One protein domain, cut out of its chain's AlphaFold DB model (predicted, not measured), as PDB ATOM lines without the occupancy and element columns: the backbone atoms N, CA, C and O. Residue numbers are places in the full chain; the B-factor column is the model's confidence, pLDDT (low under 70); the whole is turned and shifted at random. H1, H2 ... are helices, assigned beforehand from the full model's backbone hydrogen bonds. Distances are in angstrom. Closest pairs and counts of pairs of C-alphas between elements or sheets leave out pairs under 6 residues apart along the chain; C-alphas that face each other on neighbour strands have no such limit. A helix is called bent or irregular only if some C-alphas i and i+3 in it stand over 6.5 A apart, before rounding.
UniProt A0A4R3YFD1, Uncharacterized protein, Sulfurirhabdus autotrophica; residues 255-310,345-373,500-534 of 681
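This is residues 255 to 310, 345 to 373 and 500 to 534 of the 681 residues of an uncharacterized protein of Sulfurirhabdus autotrophica (UniProt A0A4R3YFD1). What does one see first? One long helix, H1, runs through the middle of a compact cluster, with H2 and H3 crossing it on one side and H5 packed alongside it, running back, on the other side. H4 stands crosswise near the last residues of H1, and H6 lies beside H4 and crosses H5, with H4 and H6 the two helices whose centres are farthest from the mean of the C-alphas, at 16.5 A and 12.8 A. What is it made of, and how large is it? The printed part has 120 residues with six named helices, H1 to H6 in order along the chain, and no named strand, and its class is all helix. It is compact, with a radius of gyration of the C-alphas of 13.8 A and a rounded outline of 42 by 31 by 23 A.

Which helices cross the hub? H1, residues 259 to 277, is the hub, touching four other helices; H2, residues 288 to 305, touches it with residues 289 to 297 alone, at a steep tilt of 57 degrees, opposite ways, and the closest C-alphas, of Ala 267 and Ala 289, are 4.8 A apart. H3, residues 345 to 357, touches H1 with residues 352 to 357 alone, at a steep tilt of 64 degrees, the same way; the closest C-alphas, of Ala 272 and Ala 357, are 4.5 A apart. H2 and H3 also touch, at a steep tilt of 59 degrees, opposite ways, with the C-alphas of Arg 299 and Ser 345 closest at 5.3 A. What else touches the hub? H4, residues 362 to 373, touches residues 273 to 277 of H1 alone and is about perpendicular to it at 84 degrees; the closest C-alphas, of Arg 276 and Ile 365, are 7.0 A apart. H5, residues 500 to 509, touches residues 262 to 270 of H1 alone at a shallow tilt of 18 degrees, opposite ways, the closest C-alphas being those of Met 262 and Ala 508 at 5.3 A. Where is the last helix? H6, residues 522 to 533, touches H4 at a shallow tilt of 19 degrees, the same way, with the C-alphas of Ala 371 and Leu 533 closest at 6.4 A. It touches H5 at a steep tilt of 63 degrees, opposite ways, with the C-alphas of Val 503 and Gly 532 closest at 5.5 A. H6 and H1 are apart. How do the backbones run? Every O i to N i+4 pair is within hydrogen-bond range in H3, H4 and H5, against 14 of 15 in H1, 10 of 14 in H2 and 6 of 8 in H6. H2 is irregular, but only just: C-alphas 292 and 295 are 6.9 A apart.

Where does the first helix run? H1 goes from C-alpha 259 at (74.588, 25.393, 144.096) to C-alpha 277 at (59.817, 38.977, 163.825), 28.1 A. How long are the others? H2 is 24.4 A from first to last C-alpha, H3 18.3 A, H4 16.3 A, H5 14.3 A and H6 16.1 A. H6 ends at C-alpha 533, (73.611, 43.292, 159.379).

How far does it reach? The two C-alphas farthest apart, of Gly 308 and Ala 373, are 44.0 A apart. Where is the chain cut? Residues 311 to 344 are not printed, with 8.5 A between C-alphas 310 and 345, and residues 374 to 499 are not printed, with 11.1 A between C-alphas 373 and 500. Which links are long? The link from H5 to H6, residues 510 to 521, is long, the one from H1 to H2 is short, and the one from H3 to H4 is tight. Is confidence low anywhere? The mean pLDDT of the printed part is 95.4, and no printed residue is under 70.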
ATOM      1  N   GLY A 255      68.371  19.845 148.595       88.56
ATOM      2  CA  GLY A 255      69.017  19.346 147.379       88.56
ATOM      3  C   GLY A 255      70.501  18.989 147.509       88.56
ATOM      4  O   GLY A 255      71.142  18.774 146.478       88.56
ATOM      5  N   GLY A 256      71.041  18.860 148.727       89.38
ATOM      6  CA  GLY A 256      72.425  18.428 148.957       89.38
ATOM      7  C   GLY A 256      73.451  19.527 148.683       89.38
ATOM      8  O   GLY A 256      73.257  20.680 149.062       89.38
ATOM      9  N   SER A 257      74.537  19.174 148.002       84.00
ATOM     10  CA  SER A 257      75.647  20.072 147.656       84.00
ATOM     11  C   SER A 257      75.437  20.876 146.361       84.00
ATOM     12  O   SER A 257      76.353  21.550 145.893       84.00
ATOM     13  N   LYS A 258      74.246  20.818 145.746       83.56
ATOM     14  CA  LYS A 258      73.939  21.593 144.530       83.56
ATOM     15  C   LYS A 258      74.042  23.102 144.816       83.56
ATOM     16  O   LYS A 258      73.571  23.524 145.870       83.56
ATOM     17  N   PRO A 259      74.519  23.942 143.880       77.25
ATOM     18  CA  PRO A 259      74.588  25.393 144.096       77.25
ATOM     19  C   PRO A 259      73.242  26.033 144.482       77.25
ATOM     20  O   PRO A 259      73.176  26.863 145.385       77.25
ATOM     21  N   THR A 260      72.137  25.576 143.882       89.06
ATOM     22  CA  THR A 260      70.778  26.047 144.213       89.06
ATOM     23  C   THR A 260      70.318  25.660 145.627       89.06
ATOM     24  O   THR A 260      69.371  26.248 146.148       89.06
ATOM     25  N   ALA A 261      70.992  24.715 146.293       94.75
ATOM     26  CA  ALA A 261      70.656  24.308 147.656       94.75
ATOM     27  C   ALA A 261      70.962  25.404 148.686       94.75
ATOM     28  O   ALA A 261      70.227  25.545 149.664       94.75
ATOM     29  N   MET A 262      71.996  26.219 148.450       95.88
ATOM     30  CA  MET A 262      72.321  27.352 149.324       95.88
ATOM     31  C   MET A 262      71.230  28.428 149.273       95.88
ATOM     32  O   MET A 262      70.873  28.980 150.310       95.88
ATOM     33  N   GLN A 263      70.625  28.654 148.101       96.19
ATOM     34  CA  GLN A 263      69.473  29.551 147.952       96.19
ATOM     35  C   GLN A 263      68.239  29.016 148.694       96.19
ATOM     36  O   GLN A 263      67.562  29.776 149.381       96.19
ATOM     37  N   CYS A 264      67.979  27.705 148.637       97.94
ATOM     38  CA  CYS A 264      66.919  27.063 149.427       97.94
ATOM     39  C   CYS A 264      67.113  27.261 150.939       97.94
ATOM     40  O   CYS A 264      66.179  27.638 151.647       97.94
ATOM     41  N   ARG A 265      68.338  27.073 151.436       98.19
ATOM     42  CA  ARG A 265      68.683  27.267 152.852       98.19
ATOM     43  C   ARG A 265      68.591  28.729 153.282       98.19
ATOM     44  O   ARG A 265      68.041  29.022 154.342       98.19
ATOM     45  N   ALA A 266      69.056  29.648 152.437       98.06
ATOM     46  CA  ALA A 266      68.891  31.081 152.645       98.06
ATOM     47  C   ALA A 266      67.407  31.468 152.713       98.06
ATOM     48  O   ALA A 266      67.005  32.186 153.626       98.06
ATOM     49  N   ALA A 267      66.580  30.943 151.803       98.31
ATOM     50  CA  ALA A 267      65.134  31.138 151.818       98.31
ATOM     51  C   ALA A 267      64.498  30.623 153.119       98.31
ATOM     52  O   ALA A 267      63.702  31.334 153.727       98.31
ATOM     53  N   ALA A 268      64.897  29.443 153.600       98.44
ATOM     54  CA  ALA A 268      64.406  28.908 154.867       98.44
ATOM     55  C   ALA A 268      64.748  29.816 156.064       98.44
ATOM     56  O   ALA A 268      63.884  30.066 156.902       98.44
ATOM     57  N   ILE A 269      65.959  30.386 156.108       98.69
ATOM     58  CA  ILE A 269      66.356  31.357 157.143       98.69
ATOM     59  C   ILE A 269      65.567  32.670 157.020       98.69
ATOM     60  O   ILE A 269      65.106  33.188 158.035       98.69
ATOM     61  N   LYS A 270      65.362  33.208 155.806       98.56
ATOM     62  CA  LYS A 270      64.537  34.416 155.589       98.56
ATOM     63  C   LYS A 270      63.140  34.243 156.187       98.56
ATOM     64  O   LYS A 270      62.702  35.073 156.980       98.56
ATOM     65  N   LEU A 271      62.482  33.131 155.865       98.56
ATOM     66  CA  LEU A 271      61.137  32.817 156.352       98.56
ATOM     67  C   LEU A 271      61.125  32.562 157.867       98.56
ATOM     68  O   LEU A 271      60.190  32.967 158.555       98.56
ATOM     69  N   ALA A 272      62.181  31.948 158.410       98.62
ATOM     70  CA  ALA A 272      62.326  31.722 159.846       98.62
ATOM     71  C   ALA A 272      62.433  33.044 160.622       98.62
ATOM     72  O   ALA A 272      61.785  33.216 161.655       98.62
ATOM     73  N   ILE A 273      63.195  34.014 160.107       98.44
ATOM     74  CA  ILE A 273      63.283  35.344 160.718       98.44
ATOM     75  C   ILE A 273      61.975  36.121 160.550       98.44
ATOM     76  O   ILE A 273      61.552  36.750 161.517       98.44
ATOM     77  N   GLN A 274      61.284  36.041 159.404       97.12
ATOM     78  CA  GLN A 274      59.934  36.616 159.267       97.12
ATOM     79  C   GLN A 274      58.981  36.063 160.330       97.12
ATOM     80  O   GLN A 274      58.321  36.838 161.020       97.12
ATOM     81  N   TYR A 275      58.971  34.742 160.520       97.56
ATOM     82  CA  TYR A 275      58.156  34.082 161.537       97.56
ATOM     83  C   TYR A 275      58.454  34.594 162.955       97.56
ATOM     84  O   TYR A 275      57.536  34.921 163.704       97.56
ATOM     85  N   ARG A 276      59.733  34.728 163.327       97.12
ATOM     86  CA  ARG A 276      60.116  35.234 164.658       97.12
ATOM     87  C   ARG A 276      59.814  36.723 164.836       97.12
ATOM     88  O   ARG A 276      59.359  37.139 165.904       97.12
ATOM     89  N   LEU A 277      60.053  37.532 163.806       95.81
ATOM     90  CA  LEU A 277      59.817  38.977 163.825       95.81
ATOM     91  C   LEU A 277      58.326  39.333 163.842       95.81
ATOM     92  O   LEU A 277      57.956  40.322 164.470       95.81
ATOM     93  N   SER A 278      57.469  38.503 163.246       93.81
ATOM     94  CA  SER A 278      56.010  38.643 163.306       93.81
ATOM     95  C   SER A 278      55.412  38.166 164.639       93.81
ATOM     96  O   SER A 278      54.193  38.080 164.789       93.81
ATOM     97  N   GLY A 279      56.242  37.831 165.634       91.88
ATOM     98  CA  GLY A 279      55.792  37.307 166.925       91.88
ATOM     99  C   GLY A 279      55.153  35.925 166.797       91.88
ATOM    100  O   GLY A 279      54.112  35.676 167.403       91.88
ATOM    101  N   ASN A 280      55.756  35.059 165.977       93.50
ATOM    102  CA  ASN A 280      55.402  33.651 165.793       93.50
ATOM    103  C   ASN A 280      53.994  33.409 165.209       93.50
ATOM    104  O   ASN A 280      53.465  32.305 165.326       93.50
ATOM    105  N   ILE A 281      53.374  34.416 164.580       91.69
ATOM    106  CA  ILE A 281      52.025  34.274 163.989       91.69
ATOM    107  C   ILE A 281      52.066  33.657 162.587       91.69
ATOM    108  O   ILE A 281      51.080  33.080 162.139       91.69
ATOM    109  N   GLY A 282      53.193  33.793 161.881       93.19
ATOM    110  CA  GLY A 282      53.350  33.299 160.518       93.19
ATOM    111  C   GLY A 282      54.453  34.007 159.738       93.19
ATOM    112  O   GLY A 282      55.052  34.976 160.200       93.19
ATOM    113  N   PHE A 283      54.701  33.516 158.532       95.31
ATOM    114  CA  PHE A 283      55.552  34.137 157.519       95.31
ATOM    115  C   PHE A 283      54.759  34.251 156.210       95.31
ATOM    116  O   PHE A 283      53.776  33.527 156.014       95.31
ATOM    117  N   ASP A 284      55.183  35.137 155.314       93.12
ATOM    118  CA  ASP A 284      54.496  35.373 154.047       93.12
ATOM    119  C   ASP A 284      54.654  34.185 153.078       93.12
ATOM    120  O   ASP A 284      55.683  34.001 152.425       93.12
ATOM    121  N   GLN A 285      53.600  33.376 152.949       91.44
ATOM    122  CA  GLN A 285      53.550  32.244 152.016       91.44
ATOM    123  C   GLN A 285      53.356  32.669 150.550       91.44
ATOM    124  O   GLN A 285      53.414  31.818 149.664       91.44
ATOM    125  N   ASN A 286      53.146  33.954 150.258       91.06
ATOM    126  CA  ASN A 286      53.157  34.472 148.889       91.06
ATOM    127  C   ASN A 286      54.550  34.951 148.451       91.06
ATOM    128  O   ASN A 286      54.746  35.214 147.264       91.06
ATOM    129  N   ASN A 287      55.513  35.007 149.375       90.31
ATOM    130  CA  ASN A 287      56.891  35.395 149.108       90.31
ATOM    131  C   ASN A 287      57.586  34.407 148.149       90.31
ATOM    132  O   ASN A 287      57.409  33.188 148.246       90.31
ATOM    133  N   THR A 288      58.431  34.922 147.256       94.56
ATOM    134  CA  THR A 288      59.204  34.122 146.287       94.56
ATOM    135  C   THR A 288      60.177  33.150 146.967       94.56
ATOM    136  O   THR A 288      60.383  32.038 146.477       94.56
ATOM    137  N   ALA A 289      60.707  33.497 148.147       96.25
ATOM    138  CA  ALA A 289      61.522  32.601 148.969       96.25
ATOM    139  C   ALA A 289      60.758  31.317 149.338       96.25
ATOM    140  O   ALA A 289      61.325  30.226 149.296       96.25
ATOM    141  N   TRP A 290      59.459  31.415 149.640       97.62
ATOM    142  CA  TRP A 290      58.617  30.246 149.892       97.62
ATOM    143  C   TRP A 290      58.190  29.566 148.591       97.62
ATOM    144  O   TRP A 290      58.489  28.387 148.385       97.62
ATOM    145  N   ARG A 291      57.493  30.306 147.720       97.25
ATOM    146  CA  ARG A 291      56.784  29.755 146.557       97.25
ATOM    147  C   ARG A 291      57.699  29.208 145.479       97.25
ATOM    148  O   ARG A 291      57.390  28.160 144.916       97.25
ATOM    149  N   ASP A 292      58.794  29.908 145.210       96.94
ATOM    150  CA  ASP A 292      59.624  29.657 144.034       96.94
ATOM    151  C   ASP A 292      60.949  28.982 144.410       96.94
ATOM    152  O   ASP A 292      61.579  28.354 143.562       96.94
ATOM    153  N   THR A 293      61.356  29.057 145.686       96.75
ATOM    154  CA  THR A 293      62.651  28.532 146.154       96.75
ATOM    155  C   THR A 293      62.502  27.348 147.114       96.75
ATOM    156  O   THR A 293      62.805  26.215 146.741       96.75
ATOM    157  N   LEU A 294      62.036  27.577 148.348       98.12
ATOM    158  CA  LEU A 294      62.043  26.554 149.398       98.12
ATOM    159  C   LEU A 294      61.070  25.408 149.101       98.12
ATOM    160  O   LEU A 294      61.475  24.245 149.056       98.12
ATOM    161  N   LEU A 295      59.787  25.716 148.891       98.31
ATOM    162  CA  LEU A 295      58.754  24.693 148.740       98.31
ATOM    163  C   LEU A 295      58.989  23.794 147.508       98.31
ATOM    164  O   LEU A 295      58.910  22.570 147.657       98.31
ATOM    165  N   PRO A 296      59.333  24.321 146.312       97.56
ATOM    166  CA  PRO A 296      59.665  23.480 145.162       97.56
ATOM    167  C   PRO A 296      60.896  22.594 145.387       97.56
ATOM    168  O   PRO A 296      60.884  21.433 144.977       97.56
ATOM    169  N   ALA A 297      61.936  23.101 146.063       97.31
ATOM    170  CA  ALA A 297      63.136  22.321 146.365       97.31
ATOM    171  C   ALA A 297      62.819  21.131 147.285       97.31
ATOM    172  O   ALA A 297      63.187  19.994 146.969       97.31
ATOM    173  N   ILE A 298      62.060  21.367 148.362       98.31
ATOM    174  CA  ILE A 298      61.610  20.301 149.266       98.31
ATOM    175  C   ILE A 298      60.739  19.290 148.512       98.31
ATOM    176  O   ILE A 298      61.016  18.092 148.563       98.31
ATOM    177  N   ARG A 299      59.742  19.742 147.737       97.81
ATOM    178  CA  ARG A 299      58.883  18.859 146.923       97.81
ATOM    179  C   ARG A 299      59.686  17.985 145.960       97.81
ATOM    180  O   ARG A 299      59.426  16.787 145.866       97.81
ATOM    181  N   SER A 300      60.689  18.554 145.292       96.44
ATOM    182  CA  SER A 300      61.576  17.805 144.398       96.44
ATOM    183  C   SER A 300      62.347  16.711 145.145       96.44
ATOM    184  O   SER A 300      62.398  15.565 144.693       96.44
ATOM    185  N   SER A 301      62.889  17.021 146.326       96.31
ATOM    186  CA  SER A 301      63.587  16.037 147.159       96.31
ATOM    187  C   SER A 301      62.665  14.926 147.662       96.31
ATOM    188  O   SER A 301      63.066  13.764 147.630       96.31
ATOM    189  N   PHE A 302      61.423  15.240 148.038       97.31
ATOM    190  CA  PHE A 302      60.417  14.238 148.407       97.31
ATOM    191  C   PHE A 302      60.075  13.314 147.236       97.31
ATOM    192  O   PHE A 302      60.108  12.094 147.381       97.31
ATOM    193  N   GLN A 303      59.839  13.866 146.045       95.56
ATOM    194  CA  GLN A 303      59.590  13.067 144.840       95.56
ATOM    195  C   GLN A 303      60.769  12.151 144.480       95.56
ATOM    196  O   GLN A 303      60.564  11.066 143.926       95.56
ATOM    197  N   ALA A 304      61.998  12.576 144.781       94.25
ATOM    198  CA  ALA A 304      63.206  11.813 144.492       94.25
ATOM    199  C   ALA A 304      63.541  10.756 145.558       94.25
ATOM    200  O   ALA A 304      64.028   9.688 145.199       94.25
ATOM    201  N   ARG A 305      63.312  11.048 146.846       94.00
ATOM    202  CA  ARG A 305      63.862  10.263 147.970       94.00
ATOM    203  C   ARG A 305      62.818   9.729 148.946       94.00
ATOM    204  O   ARG A 305      63.039   8.678 149.535       94.00
ATOM    205  N   TRP A 306      61.702  10.433 149.124       96.06
ATOM    206  CA  TRP A 306      60.757  10.205 150.224       96.06
ATOM    207  C   TRP A 306      59.305  10.251 149.733       96.06
ATOM    208  O   TRP A 306      58.481  10.988 150.272       96.06
ATOM    209  N   ARG A 307      58.964   9.495 148.675       95.19
ATOM    210  CA  ARG A 307      57.606   9.565 148.089       95.19
ATOM    211  C   ARG A 307      56.523   9.045 149.037       95.19
ATOM    212  O   ARG A 307      55.387   9.484 148.924       95.19
ATOM    213  N   GLY A 308      56.876   8.136 149.949       95.44
ATOM    214  CA  GLY A 308      56.011   7.673 151.041       95.44
ATOM    215  C   GLY A 308      55.910   8.645 152.224       95.44
ATOM    216  O   GLY A 308      55.187   8.367 153.174       95.44
ATOM    217  N   GLY A 309      56.626   9.774 152.187       97.50
ATOM    218  CA  GLY A 309      56.746  10.721 153.295       97.50
ATOM    219  C   GLY A 309      57.907  10.411 154.244       97.50
ATOM    220  O   GLY A 309      58.641   9.434 154.068       97.50
ATOM    221  N   LEU A 310      58.078  11.274 155.247       98.06
ATOM    222  CA  LEU A 310      59.074  11.133 156.309       98.06
ATOM    223  C   LEU A 310      58.414  10.685 157.614       98.06
ATOM    224  O   LEU A 310      57.620  11.428 158.186       98.06
ATOM    225  N   SER A 345      55.733  16.668 151.922       97.94
ATOM    226  CA  SER A 345      56.636  17.757 151.543       97.94
ATOM    227  C   SER A 345      56.215  19.127 152.070       97.94
ATOM    228  O   SER A 345      57.075  19.961 152.352       97.94
ATOM    229  N   ASP A 346      54.914  19.387 152.179       97.44
ATOM    230  CA  ASP A 346      54.387  20.710 152.509       97.44
ATOM    231  C   ASP A 346      54.464  20.943 154.022       97.44
ATOM    232  O   ASP A 346      54.891  22.013 154.467       97.44
ATOM    233  N   ILE A 347      54.133  19.915 154.810       98.25
ATOM    234  CA  ILE A 347      54.346  19.893 156.261       98.25
ATOM    235  C   ILE A 347      55.841  20.006 156.567       98.25
ATOM    236  O   ILE A 347      56.242  20.847 157.373       98.25
ATOM    237  N   ALA A 348      56.680  19.219 155.888       98.56
ATOM    238  CA  ALA A 348      58.122  19.239 156.098       98.56
ATOM    239  C   ALA A 348      58.747  20.606 155.785       98.56
ATOM    240  O   ALA A 348      59.574  21.089 156.557       98.56
ATOM    241  N   ALA A 349      58.332  21.269 154.700       98.50
ATOM    242  CA  ALA A 349      58.826  22.601 154.357       98.50
ATOM    243  C   ALA A 349      58.480  23.643 155.436       98.50
ATOM    244  O   ALA A 349      59.345  24.429 155.823       98.50
ATOM    245  N   LYS A 350      57.249  23.627 155.971       98.31
ATOM    246  CA  LYS A 350      56.845  24.523 157.074       98.31
ATOM    247  C   LYS A 350      57.618  24.216 158.354       98.31
ATOM    248  O   LYS A 350      58.147  25.124 158.987       98.31
ATOM    249  N   ASN A 351      57.738  22.937 158.700       98.38
ATOM    250  CA  ASN A 351      58.448  22.511 159.901       98.38
ATOM    251  C   ASN A 351      59.947  22.815 159.834       98.38
ATOM    252  O   ASN A 351      60.525  23.126 160.868       98.38
ATOM    253  N   LEU A 352      60.575  22.805 158.653       98.62
ATOM    254  CA  LEU A 352      61.951  23.283 158.500       98.62
ATOM    255  C   LEU A 352      62.073  24.777 158.841       98.62
ATOM    256  O   LEU A 352      63.013  25.161 159.532       98.62
ATOM    257  N   VAL A 353      61.124  25.614 158.401       98.62
ATOM    258  CA  VAL A 353      61.104  27.048 158.743       98.62
ATOM    259  C   VAL A 353      60.988  27.241 160.255       98.62
ATOM    260  O   VAL A 353      61.778  27.986 160.833       98.62
ATOM    261  N   TYR A 354      60.057  26.543 160.908       98.12
ATOM    262  CA  TYR A 354      59.885  26.623 162.364       98.12
ATOM    263  C   TYR A 354      61.102  26.080 163.123       98.12
ATOM    264  O   TYR A 354      61.586  26.717 164.051       98.12
ATOM    265  N   GLY A 355      61.670  24.964 162.669       97.25
ATOM    266  CA  GLY A 355      62.865  24.379 163.268       97.25
ATOM    267  C   GLY A 355      64.091  25.285 163.182       97.25
ATOM    268  O   GLY A 355      64.835  25.405 164.151       97.25
ATOM    269  N   ILE A 356      64.292  25.969 162.050       98.12
ATOM    270  CA  ILE A 356      65.346  26.986 161.910       98.12
ATOM    271  C   ILE A 356      65.032  28.202 162.781       98.12
ATOM    272  O   ILE A 356      65.940  28.755 163.397       98.12
ATOM    273  N   ALA A 357      63.766  28.614 162.868       97.88
ATOM    274  CA  ALA A 357      63.355  29.723 163.718       97.88
ATOM    275  C   ALA A 357      63.708  29.466 165.189       97.88
ATOM    276  O   ALA A 357      64.229  30.368 165.842       97.88
ATOM    277  N   ASP A 358      63.517  28.242 165.682       94.56
ATOM    278  CA  ASP A 358      63.869  27.827 167.047       94.56
ATOM    279  C   ASP A 358      65.381  27.736 167.297       94.56
ATOM    280  O   ASP A 358      65.822  27.670 168.445       94.56
ATOM    281  N   MET A 359      66.205  27.799 166.244       93.88
ATOM    282  CA  MET A 359      67.650  27.920 166.410       93.88
ATOM    283  C   MET A 359      68.060  29.308 166.881       93.88
ATOM    284  O   MET A 359      69.201  29.423 167.289       93.88
ATOM    285  N   PHE A 360      67.214  30.343 166.831       95.19
ATOM    286  CA  PHE A 360      67.558  31.701 167.276       95.19
ATOM    287  C   PHE A 360      67.050  31.980 168.699       95.19
ATOM    288  O   PHE A 360      65.920  31.645 169.049       95.19
ATOM    289  N   THR A 361      67.839  32.670 169.516       94.44
ATOM    290  CA  THR A 361      67.389  33.178 170.827       94.44
ATOM    291  C   THR A 361      66.545  34.446 170.667       94.44
ATOM    292  O   THR A 361      66.680  35.174 169.679       94.44
ATOM    293  N   ALA A 362      65.692  34.774 171.640       93.00
ATOM    294  CA  ALA A 362      64.939  36.027 171.631       93.00
ATOM    295  C   ALA A 362      65.860  37.259 171.622       93.00
ATOM    296  O   ALA A 362      65.530  38.271 170.996       93.00
ATOM    297  N   HIS A 363      67.033  37.169 172.258       93.31
ATOM    298  CA  HIS A 363      68.041  38.225 172.202       93.31
ATOM    299  C   HIS A 363      68.571  38.439 170.777       93.31
ATOM    300  O   HIS A 363      68.627  39.576 170.312       93.31
ATOM    301  N   GLU A 364      68.901  37.363 170.056       95.12
ATOM    302  CA  GLU A 364      69.370  37.451 168.667       95.12
ATOM    303  C   GLU A 364      68.294  38.036 167.744       95.12
ATOM    304  O   GLU A 364      68.588  38.917 166.937       95.12
ATOM    305  N   ILE A 365      67.033  37.621 167.905       96.50
ATOM    306  CA  ILE A 365      65.905  38.189 167.150       96.50
ATOM    307  C   ILE A 365      65.718  39.678 167.458       96.50
ATOM    308  O   ILE A 365      65.472  40.470 166.550       96.50
ATOM    309  N   THR A 366      65.872  40.082 168.720       95.38
ATOM    310  CA  THR A 366      65.790  41.492 169.130       95.38
ATOM    311  C   THR A 366      66.926  42.317 168.519       95.38
ATOM    312  O   THR A 366      66.687  43.414 168.016       95.38
ATOM    313  N   ALA A 367      68.149  41.782 168.484       95.50
ATOM    314  CA  ALA A 367      69.284  42.433 167.832       95.50
ATOM    315  C   ALA A 367      69.060  42.600 166.317       95.50
ATOM    316  O   ALA A 367      69.319  43.676 165.773       95.50
ATOM    317  N   ILE A 368      68.520  41.571 165.648       97.25
ATOM    318  CA  ILE A 368      68.137  41.636 164.230       97.25
ATOM    319  C   ILE A 368      67.062  42.708 164.013       97.25
ATOM    320  O   ILE A 368      67.227  43.555 163.136       97.25
ATOM    321  N   ASP A 369      65.997  42.730 164.822       97.19
ATOM    322  CA  ASP A 369      64.928  43.729 164.703       97.19
ATOM    323  C   ASP A 369      65.461  45.166 164.825       97.19
ATOM    324  O   ASP A 369      65.144  46.025 163.997       97.19
ATOM    325  N   HIS A 370      66.332  45.420 165.808       95.88
ATOM    326  CA  HIS A 370      66.974  46.723 165.987       95.88
ATOM    327  C   HIS A 370      67.873  47.114 164.811       95.88
ATOM    328  O   HIS A 370      67.838  48.266 164.371       95.88
ATOM    329  N   ALA A 371      68.668  46.180 164.281       96.69
ATOM    330  CA  ALA A 371      69.520  46.451 163.128       96.69
ATOM    331  C   ALA A 371      68.690  46.810 161.887       96.69
ATOM    332  O   ALA A 371      69.012  47.769 161.184       96.69
ATOM    333  N   LEU A 372      67.584  46.096 161.647       96.69
ATOM    334  CA  LEU A 372      66.668  46.382 160.543       96.69
ATOM    335  C   LEU A 372      65.963  47.734 160.718       96.69
ATOM    336  O   LEU A 372      65.911  48.513 159.768       96.69
ATOM    337  N   ALA A 373      65.506  48.062 161.929       93.75
ATOM    338  CA  ALA A 373      64.843  49.334 162.242       93.75
ATOM    339  C   ALA A 373      65.692  50.585 161.932       93.75
ATOM    340  O   ALA A 373      65.145  51.663 161.676       93.75
ATOM    341  N   PHE A 500      67.488  42.386 155.122       97.06
ATOM    342  CA  PHE A 500      67.778  41.004 155.520       97.06
ATOM    343  C   PHE A 500      67.838  40.086 154.294       97.06
ATOM    344  O   PHE A 500      68.744  39.259 154.196       97.06
ATOM    345  N   ASN A 501      66.924  40.279 153.334       96.12
ATOM    346  CA  ASN A 501      66.926  39.527 152.080       96.12
ATOM    347  C   ASN A 501      68.267  39.662 151.354       96.12
ATOM    348  O   ASN A 501      68.884  38.640 151.068       96.12
ATOM    349  N   THR A 502      68.754  40.895 151.173       96.19
ATOM    350  CA  THR A 502      70.052  41.169 150.537       96.19
ATOM    351  C   THR A 502      71.208  40.462 151.239       96.19
ATOM    352  O   THR A 502      72.028  39.839 150.576       96.19
ATOM    353  N   VAL A 503      71.261  40.494 152.576       97.81
ATOM    354  CA  VAL A 503      72.322  39.804 153.335       97.81
ATOM    355  C   VAL A 503      72.307  38.303 153.063       97.81
ATOM    356  O   VAL A 503      73.353  37.709 152.820       97.81
ATOM    357  N   MET A 504      71.129  37.681 153.086       98.12
ATOM    358  CA  MET A 504      71.013  36.242 152.857       98.12
ATOM    359  C   MET A 504      71.307  35.846 151.406       98.12
ATOM    360  O   MET A 504      71.906  34.793 151.190       98.12
ATOM    361  N   ASP A 505      70.928  36.680 150.436       96.81
ATOM    362  CA  ASP A 505      71.269  36.477 149.024       96.81
ATOM    363  C   ASP A 505      72.779  36.577 148.810       96.81
ATOM    364  O   ASP A 505      73.379  35.672 148.236       96.81
ATOM    365  N   GLU A 506      73.433  37.586 149.392       97.44
ATOM    366  CA  GLU A 506      74.891  37.701 149.341       97.44
ATOM    367  C   GLU A 506      75.606  36.502 149.976       97.44
ATOM    368  O   GLU A 506      76.630  36.057 149.456       97.44
ATOM    369  N   LEU A 507      75.105  35.980 151.101       97.19
ATOM    370  CA  LEU A 507      75.676  34.787 151.730       97.19
ATOM    371  C   LEU A 507      75.544  33.554 150.829       97.19
ATOM    372  O   LEU A 507      76.469  32.741 150.790       97.19
ATOM    373  N   ALA A 508      74.423  33.410 150.118       95.69
ATOM    374  CA  ALA A 508      74.210  32.314 149.179       95.69
ATOM    375  C   ALA A 508      75.107  32.454 147.939       95.69
ATOM    376  O   ALA A 508      75.783  31.494 147.568       95.69
ATOM    377  N   ASP A 509      75.185  33.650 147.355       95.06
ATOM    378  CA  ASP A 509      75.996  33.939 146.167       95.06
ATOM    379  C   ASP A 509      77.497  33.768 146.439       95.06
ATOM    380  O   ASP A 509      78.235  33.239 145.608       95.06
ATOM    381  N   LYS A 510      77.950  34.156 147.640       94.56
ATOM    382  CA  LYS A 510      79.334  33.963 148.109       94.56
ATOM    383  C   LYS A 510      79.616  32.541 148.607       94.56
ATOM    384  O   LYS A 510      80.722  32.284 149.073       94.56
ATOM    385  N   GLN A 511      78.638  31.636 148.535       92.94
ATOM    386  CA  GLN A 511      78.742  30.248 148.990       92.94
ATOM    387  C   GLN A 511      79.239  30.111 150.435       92.94
ATOM    388  O   GLN A 511      80.131  29.318 150.742       92.94
ATOM    389  N   SER A 512      78.666  30.912 151.333       94.81
ATOM    390  CA  SER A 512      79.038  30.918 152.745       94.81
ATOM    391  C   SER A 512      78.913  29.531 153.383       94.81
ATOM    392  O   SER A 512      77.929  28.816 153.175       94.81
ATOM    393  N   GLU A 513      79.866  29.188 154.253       93.25
ATOM    394  CA  GLU A 513      79.832  27.968 155.070       93.25
ATOM    395  C   GLU A 513      78.555  27.879 155.927       93.25
ATOM    396  O   GLU A 513      78.073  26.786 156.210       93.25
ATOM    397  N   ALA A 514      77.951  29.022 156.274       94.19
ATOM    398  CA  ALA A 514      76.678  29.087 156.992       94.19
ATOM    399  C   ALA A 514      75.496  28.440 156.240       94.19
ATOM    400  O   ALA A 514      74.471  28.158 156.857       94.19
ATOM    401  N   LEU A 515      75.615  28.235 154.923       96.12
ATOM    402  CA  LEU A 515      74.557  27.726 154.041       96.12
ATOM    403  C   LEU A 515      74.945  26.424 153.323       96.12
ATOM    404  O   LEU A 515      74.222  25.968 152.432       96.12
ATOM    405  N   ASN A 516      76.086  25.823 153.659       93.81
ATOM    406  CA  ASN A 516      76.523  24.584 153.023       93.81
ATOM    407  C   ASN A 516      75.670  23.372 153.463       93.81
ATOM    408  O   ASN A 516      74.664  23.495 154.160       93.81
ATOM    409  N   ASP A 517      76.037  22.185 152.991       92.56
ATOM    410  CA  ASP A 517      75.364  20.917 153.290       92.56
ATOM    411  C   ASP A 517      75.877  20.221 154.567       92.56
ATOM    412  O   ASP A 517      75.493  19.078 154.855       92.56
ATOM    413  N   ALA A 518      76.700  20.911 155.366       93.69
ATOM    414  CA  ALA A 518      76.959  20.521 156.744       93.69
ATOM    415  C   ALA A 518      75.685  20.721 157.593       93.69
ATOM    416  O   ALA A 518      74.746  21.402 157.165       93.69
ATOM    417  N   PRO A 519      75.618  20.125 158.795       94.88
ATOM    418  CA  PRO A 519      74.537  20.403 159.730       94.88
ATOM    419  C   PRO A 519      74.350  21.904 159.996       94.88
ATOM    420  O   PRO A 519      75.303  22.684 159.941       94.88
ATOM    421  N   ILE A 520      73.116  22.301 160.318       94.62
ATOM    422  CA  ILE A 520      72.785  23.650 160.784       94.62
ATOM    423  C   ILE A 520      73.603  23.916 162.051       94.62
ATOM    424  O   ILE A 520      73.349  23.298 163.087       94.62
ATOM    425  N   ARG A 521      74.560  24.843 161.964       92.31
ATOM    426  CA  ARG A 521      75.451  25.239 163.062       92.31
ATOM    427  C   ARG A 521      75.218  26.694 163.426       92.31
ATOM    428  O   ARG A 521      75.425  27.582 162.592       92.31
ATOM    429  N   ARG A 522      74.842  26.959 164.681       92.81
ATOM    430  CA  ARG A 522      74.649  28.335 165.165       92.81
ATOM    431  C   ARG A 522      75.963  29.110 165.136       92.81
ATOM    432  O   ARG A 522      75.970  30.276 164.746       92.81
ATOM    433  N   SER A 523      77.067  28.435 165.455       88.50
ATOM    434  CA  SER A 523      78.429  28.982 165.426       88.50
ATOM    435  C   SER A 523      78.865  29.518 164.055       88.50
ATOM    436  O   SER A 523      79.658  30.453 164.005       88.50
ATOM    437  N   ALA A 524      78.328  28.983 162.953       91.94
ATOM    438  CA  ALA A 524      78.577  29.490 161.602       91.94
ATOM    439  C   ALA A 524      77.497  30.492 161.152       91.94
ATOM    440  O   ALA A 524      77.804  31.539 160.580       91.94
ATOM    441  N   MET A 525      76.226  30.184 161.430       94.81
ATOM    442  CA  MET A 525      75.075  30.947 160.942       94.81
ATOM    443  C   MET A 525      74.948  32.330 161.591       94.81
ATOM    444  O   MET A 525      74.811  33.328 160.881       94.81
ATOM    445  N   ILE A 526      74.998  32.411 162.925       94.75
ATOM    446  CA  ILE A 526      74.747  33.667 163.646       94.75
ATOM    447  C   ILE A 526      75.814  34.720 163.320       94.75
ATOM    448  O   ILE A 526      75.428  35.832 162.948       94.75
ATOM    449  N   PRO A 527      77.130  34.414 163.352       94.19
ATOM    450  CA  PRO A 527      78.138  35.420 163.037       94.19
ATOM    451  C   PRO A 527      78.059  35.940 161.600       94.19
ATOM    452  O   PRO A 527      78.239  37.136 161.380       94.19
ATOM    453  N   ALA A 528      77.744  35.072 160.632       95.62
ATOM    454  CA  ALA A 528      77.595  35.461 159.231       95.62
ATOM    455  C   ALA A 528      76.424  36.441 159.029       95.62
ATOM    456  O   ALA A 528      76.593  37.487 158.399       95.62
ATOM    457  N   ILE A 529      75.259  36.140 159.617       97.25
ATOM    458  CA  ILE A 529      74.076  37.012 159.562       97.25
ATOM    459  C   ILE A 529      74.362  38.346 160.256       97.25
ATOM    460  O   ILE A 529      74.096  39.413 159.700       97.25
ATOM    461  N   PHE A 530      74.929  38.303 161.462       96.75
ATOM    462  CA  PHE A 530      75.199  39.499 162.255       96.75
ATOM    463  C   PHE A 530      76.208  40.412 161.561       96.75
ATOM    464  O   PHE A 530      75.960  41.612 161.451       96.75
ATOM    465  N   SER A 531      77.282  39.850 160.995       95.75
ATOM    466  CA  SER A 531      78.253  40.611 160.205       95.75
ATOM    467  C   SER A 531      77.594  41.310 159.014       95.75
ATOM    468  O   SER A 531      77.861  42.488 158.783       95.75
ATOM    469  N   GLY A 532      76.710  40.630 158.275       95.88
ATOM    470  CA  GLY A 532      75.987  41.233 157.148       95.88
ATOM    471  C   GLY A 532      74.996  42.329 157.564       95.88
ATOM    472  O   GLY A 532      74.706  43.246 156.792       95.88
ATOM    473  N   LEU A 533      74.491  42.275 158.798       96.81
ATOM    474  CA  LEU A 533      73.611  43.292 159.379       96.81
ATOM    475  C   LEU A 533      74.361  44.416 160.113       96.81
ATOM    476  O   LEU A 533      73.728  45.396 160.502       96.81
ATOM    477  N   GLY A 534      75.683  44.310 160.283       95.69
ATOM    478  CA  GLY A 534      76.475  45.251 161.078       95.69
ATOM    479  C   GLY A 534      76.250  45.122 162.590       95.69
ATOM    480  O   GLY A 534      76.455  46.085 163.326       95.69
TER     481      GLY A 534